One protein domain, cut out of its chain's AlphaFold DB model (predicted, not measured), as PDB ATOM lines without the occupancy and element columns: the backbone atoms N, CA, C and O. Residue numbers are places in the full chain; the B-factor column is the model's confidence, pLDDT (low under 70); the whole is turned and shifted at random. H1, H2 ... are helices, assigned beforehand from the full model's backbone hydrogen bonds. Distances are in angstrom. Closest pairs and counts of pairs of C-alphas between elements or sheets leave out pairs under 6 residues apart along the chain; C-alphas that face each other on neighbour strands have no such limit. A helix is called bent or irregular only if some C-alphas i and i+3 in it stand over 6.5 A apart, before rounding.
ATOM      1  N   ALA A  84       7.928 -14.905 -40.169       93.38
ATOM      2  CA  ALA A  84       7.807 -16.348 -40.028       93.38
ATOM      3  C   ALA A  84       9.133 -16.956 -39.554       93.38
ATOM      4  O   ALA A  84       9.114 -17.777 -38.641       93.38
ATOM      5  N   VAL A  85      10.271 -16.489 -40.079       95.12
ATOM      6  CA  VAL A  85      11.607 -16.876 -39.592       95.12
ATOM      7  C   VAL A  85      11.799 -16.435 -38.143       95.12
ATOM      8  O   VAL A  85      12.182 -17.245 -37.306       95.12
ATOM      9  N   GLN A  86      11.462 -15.184 -37.810       94.44
ATOM     10  CA  GLN A  86      11.487 -14.686 -36.431       94.44
ATOM     11  C   GLN A  86      10.657 -15.557 -35.485       94.44
ATOM     12  O   GLN A  86      11.117 -15.900 -34.397       94.44
ATOM     13  N   ARG A  87       9.431 -15.904 -35.888       92.50
ATOM     14  CA  ARG A  87       8.535 -16.742 -35.089       92.50
ATOM     15  C   ARG A  87       9.084 -18.157 -34.930       92.50
ATOM     16  O   ARG A  87       9.133 -18.648 -33.809       92.50
ATOM     17  N   GLY A  88       9.509 -18.788 -36.023       94.00
ATOM     18  CA  GLY A  88      10.053 -20.146 -36.007       94.00
ATOM     19  C   GLY A  88      11.331 -20.239 -35.179       94.00
ATOM     20  O   GLY A  88      11.507 -21.186 -34.422       94.00
ATOM     21  N   MET A  89      12.185 -19.218 -35.242       94.06
ATOM     22  CA  MET A  89      13.372 -19.127 -34.401       94.06
ATOM     23  C   MET A  89      13.010 -18.949 -32.922       94.06
ATOM     24  O   MET A  89      13.560 -19.647 -32.075       94.06
ATOM     25  N   ALA A  90      12.067 -18.060 -32.603       92.25
ATOM     26  CA  ALA A  90      11.608 -17.860 -31.231       92.25
ATOM     27  C   ALA A  90      11.091 -19.172 -30.624       92.25
ATOM     28  O   ALA A  90      11.497 -19.534 -29.522       92.25
ATOM     29  N   GLU A  91      10.268 -19.905 -31.371       93.19
ATOM     30  CA  GLU A  91       9.749 -21.214 -30.975       93.19
ATOM     31  C   GLU A  91      10.865 -22.262 -30.839       93.19
ATOM     32  O   GLU A  91      10.946 -22.944 -29.819       93.19
ATOM     33  N   PHE A  92      11.785 -22.336 -31.806       93.12
ATOM     34  CA  PHE A  92      12.919 -23.266 -31.786       93.12
ATOM     35  C   PHE A  92      13.836 -23.073 -30.569       93.12
ATOM     36  O   PHE A  92      14.369 -24.040 -30.030       93.12
ATOM     37  N   PHE A  93      13.999 -21.832 -30.107       90.69
ATOM     38  CA  PHE A  93      14.768 -21.498 -28.905       90.69
ATOM     39  C   PHE A  93      13.913 -21.428 -27.625       90.69
ATOM     40  O   PHE A  93      14.379 -20.928 -26.602       90.69
ATOM     41  N   GLY A  94      12.679 -21.944 -27.654       89.62
ATOM     42  CA  GLY A  94      11.841 -22.135 -26.466       89.62
ATOM     43  C   GLY A  94      11.142 -20.877 -25.944       89.62
ATOM     44  O   GLY A  94      10.719 -20.854 -24.789       89.62
ATOM     45  N   LYS A  95      11.013 -19.819 -26.754       87.25
ATOM     46  CA  LYS A  95      10.211 -18.641 -26.392       87.25
ATOM     47  C   LYS A  95       8.720 -18.929 -26.603       87.25
ATOM     48  O   LYS A  95       8.325 -19.475 -27.632       87.25
ATOM     49  N   ASP A  96       7.877 -18.483 -25.671       84.44
ATOM     50  CA  ASP A  96       6.420 -18.553 -25.823       84.44
ATOM     51  C   ASP A  96       5.927 -17.489 -26.819       84.44
ATOM     52  O   ASP A  96       5.675 -16.329 -26.478       84.44
ATOM     53  N   VAL A  97       5.786 -17.891 -28.081       83.44
ATOM     54  CA  VAL A  97       5.342 -17.019 -29.177       83.44
ATOM     55  C   VAL A  97       3.907 -16.507 -29.026       83.44
ATOM     56  O   VAL A  97       3.575 -15.501 -29.653       83.44
ATOM     57  N   ALA A  98       3.064 -17.145 -28.205       77.88
ATOM     58  CA  ALA A  98       1.712 -16.662 -27.925       77.88
ATOM     59  C   ALA A  98       1.728 -15.465 -26.960       77.88
ATOM     60  O   ALA A  98       0.873 -14.581 -27.047       77.88
ATOM     61  N   GLN A  99       2.733 -15.401 -26.083       71.50
ATOM     62  CA  GLN A  99       2.957 -14.277 -25.170       71.50
ATOM     63  C   GLN A  99       3.772 -13.139 -25.802       71.50
ATOM     64  O   GLN A  99       3.705 -11.998 -25.342       71.50
ATOM     65  N   LEU A 100       4.505 -13.413 -26.887       67.94
ATOM     66  CA  LEU A 100       5.232 -12.407 -27.667       67.94
ATOM     67  C   LEU A 100       4.257 -11.576 -28.524       67.94
ATOM     68  O   LEU A 100       4.067 -11.796 -29.720       67.94
ATOM     69  N   GLN A 101       3.601 -10.612 -27.876       63.25
ATOM     70  CA  GLN A 101       2.628  -9.707 -28.488       63.25
ATOM     71  C   GLN A 101       3.280  -8.562 -29.285       63.25
ATOM     72  O   GLN A 101       4.473  -8.275 -29.185       63.25
ATOM     73  N   ARG A 102       2.451  -7.852 -30.065       65.38
ATOM     74  CA  ARG A 102       2.826  -6.630 -30.797       65.38
ATOM     75  C   ARG A 102       3.478  -5.612 -29.855       65.38
ATOM     76  O   ARG A 102       2.809  -5.051 -28.993       65.38
ATOM     77  N   LYS A 103       4.747  -5.275 -30.085       61.47
ATOM     78  CA  LYS A 103       5.422  -4.170 -29.390       61.47
ATOM     79  C   LYS A 103       5.241  -2.895 -30.214       61.47
ATOM     80  O   LYS A 103       5.582  -2.870 -31.396       61.47
ATOM     81  N   ASN A 104       4.668  -1.843 -29.628       65.88
ATOM     82  CA  ASN A 104       4.387  -0.566 -30.311       65.88
ATOM     83  C   ASN A 104       3.594  -0.729 -31.626       65.88
ATOM     84  O   ASN A 104       3.869  -0.071 -32.628       65.88
ATOM     85  N   GLY A 105       2.648  -1.672 -31.659       69.50
ATOM     86  CA  GLY A 105       1.826  -1.937 -32.842       69.50
ATOM     87  C   GLY A 105       2.529  -2.699 -33.974       69.50
ATOM     88  O   GLY A 105       1.859  -3.021 -34.959       69.50
ATOM     89  N   LYS A 106       3.812  -3.064 -33.846       69.62
ATOM     90  CA  LYS A 106       4.538  -3.898 -34.819       69.62
ATOM     91  C   LYS A 106       4.772  -5.305 -34.265       69.62
ATOM     92  O   LYS A 106       5.077  -5.478 -33.087       69.62
ATOM     93  N   TRP A 107       4.613  -6.312 -35.121       74.00
ATOM     94  CA  TRP A 107       4.986  -7.688 -34.798       74.00
ATOM     95  C   TRP A 107       6.508  -7.801 -34.752       74.00
ATOM     96  O   TRP A 107       7.181  -7.363 -35.685       74.00
ATOM     97  N   ARG A 108       7.041  -8.341 -33.654       81.69
ATOM     98  CA  ARG A 108       8.467  -8.636 -33.494       81.69
ATOM     99  C   ARG A 108       8.633  -9.733 -32.448       81.69
ATOM    100  O   ARG A 108       8.346  -9.486 -31.281       81.69
ATOM    101  N   TYR A 109       9.094 -10.910 -32.862       87.62
ATOM    102  CA  TYR A 109       9.285 -12.049 -31.949       87.62
ATOM    103  C   TYR A 109      10.694 -12.075 -31.349       87.62
ATOM    104  O   TYR A 109      10.883 -12.485 -30.206       87.62
ATOM    105  N   MET A 110      11.684 -11.597 -32.104       88.56
ATOM    106  CA  MET A 110      13.081 -11.503 -31.680       88.56
ATOM    107  C   MET A 110      13.714 -10.227 -32.228       88.56
ATOM    108  O   MET A 110      13.292  -9.691 -33.258       88.56
ATOM    109  N   SER A 111      14.709  -9.695 -31.521       90.06
ATOM    110  CA  SER A 111      15.538  -8.628 -32.071       90.06
ATOM    111  C   SER A 111      16.495  -9.172 -33.131       90.06
ATOM    112  O   SER A 111      16.892 -10.331 -33.086       90.06
ATOM    113  N   GLU A 112      16.879  -8.325 -34.088       92.75
ATOM    114  CA  GLU A 112      17.838  -8.705 -35.135       92.75
ATOM    115  C   GLU A 112      19.173  -9.152 -34.529       92.75
ATOM    116  O   GLU A 112      19.728 -10.155 -34.959       92.75
ATOM    117  N   GLN A 113      19.633  -8.466 -33.478       94.19
ATOM    118  CA  GLN A 113      20.853  -8.827 -32.762       94.19
ATOM    119  C   GLN A 113      20.769 -10.237 -32.158       94.19
ATOM    120  O   GLN A 113      21.633 -11.061 -32.442       94.19
ATOM    121  N   GLU A 114      19.705 -10.544 -31.403       93.06
ATOM    122  CA  GLU A 114      19.505 -11.891 -30.843       93.06
ATOM    123  C   GLU A 114      19.480 -12.962 -31.941       93.06
ATOM    124  O   GLU A 114      20.065 -14.032 -31.781       93.06
ATOM    125  N   MET A 115      18.807 -12.683 -33.065       95.25
ATOM    126  CA  MET A 115      18.739 -13.623 -34.181       95.25
ATOM    127  C   MET A 115      20.120 -13.870 -34.795       95.25
ATOM    128  O   MET A 115      20.478 -15.016 -35.048       95.25
ATOM    129  N   VAL A 116      20.913 -12.821 -35.022       95.38
ATOM    130  CA  VAL A 116      22.260 -12.954 -35.596       95.38
ATOM    131  C   VAL A 116      23.183 -13.734 -34.661       95.38
ATOM    132  O   VAL A 116      23.866 -14.652 -35.115       95.38
ATOM    133  N   GLU A 117      23.177 -13.418 -33.365       95.38
ATOM    134  CA  GLU A 117      24.008 -14.097 -32.363       95.38
ATOM    135  C   GLU A 117      23.678 -15.593 -32.280       95.38
ATOM    136  O   GLU A 117      24.567 -16.443 -32.343       95.38
ATOM    137  N   MET A 118      22.392 -15.939 -32.212       94.50
ATOM    138  CA  MET A 118      21.957 -17.334 -32.136       94.50
ATOM    139  C   MET A 118      22.169 -18.104 -33.446       94.50
ATOM    140  O   MET A 118      22.421 -19.313 -33.408       94.50
ATOM    141  N   ALA A 119      22.073 -17.428 -34.595       95.31
ATOM    142  CA  ALA A 119      22.291 -18.037 -35.903       95.31
ATOM    143  C   ALA A 119      23.778 -18.201 -36.258       95.31
ATOM    144  O   ALA A 119      24.104 -18.951 -37.174       95.31
ATOM    145  N   ALA A 120      24.694 -17.553 -35.527       95.12
ATOM    146  CA  ALA A 120      26.130 -17.587 -35.811       95.12
ATOM    147  C   ALA A 120      26.700 -19.014 -35.888       95.12
ATOM    148  O   ALA A 120      27.544 -19.296 -36.735       95.12
ATOM    149  N   LYS A 121      26.186 -19.940 -35.068       94.88
ATOM    150  CA  LYS A 121      26.598 -21.356 -35.073       94.88
ATOM    151  C   LYS A 121      26.241 -22.119 -36.356       94.88
ATOM    152  O   LYS A 121      26.757 -23.212 -36.558       94.88
ATOM    153  N   PHE A 122      25.345 -21.579 -37.181       94.94
ATOM    154  CA  PHE A 122      24.951 -22.166 -38.463       94.94
ATOM    155  C   PHE A 122      25.730 -21.575 -39.642       94.94
ATOM    156  O   PHE A 122      25.547 -22.025 -40.768       94.94
ATOM    157  N   ALA A 123      26.611 -20.595 -39.421       94.00
ATOM    158  CA  ALA A 123      27.470 -20.079 -40.483       94.00
ATOM    159  C   ALA A 123      28.395 -21.186 -41.036       94.00
ATOM    160  O   ALA A 123      28.902 -22.013 -40.280       94.00
TER     161      ALA A 123
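This is residues 84 to 123 of the 126 residues of a protein of Aspergillus sclerotialis (UniProt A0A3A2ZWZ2). Two short helices, H2 and H1, stand steeply to each other and come near at one place, joined by a wide open loop, residues 93 to 111, that swings out to a far end around Gly 105 and comes back. H2 makes one end of the long axis and the turn of the loop around Gly 105 makes the other. The printed part has 40 residues with two named helices, H1 then H2 along the chain, and no named strand; the class is all helix, and the helices hold 20 of the 40 residues. It is only just compact, close to loose, with a radius of gyration of the C-alphas of 10.4 A, and its elongated outline spans 32 by 17 by 13 A.

The longest helix is H2, residues 112 to 122. H1, residues 84 to 92, is close to it but not clearly touching, with 2 pairs of C-alphas within 8 A. Their closest C-alphas, those of Gln 86 and Met 115, are 7.7 A apart, and their centres are 12.0 A apart. The two helices run the same way at a steep tilt of 67 degrees. In H1 every O i to N i+4 pair is within hydrogen-bond range; in H2, 5 of 7 are.

H2 runs 15.6 A from C-alpha 112 at (17.838, -8.705, -35.135) to C-alpha 122 at (24.951, -22.166, -38.463). It is only just irregular: C-alphas 118 and 121 are 6.8 A apart, and its line is a rough one. H1 begins with C-alpha 84 at (7.807, -16.348, -40.028) and is 11.9 A long.

The two C-alphas farthest apart, those of Gly 105 and Ala 123, are 32.3 A apart. The link from H1 to H2 is long, with 19 residues. The printed part has no cut. Its mean pLDDT is 86.2, and the model's confidence is under 70 at residues 100 to 106.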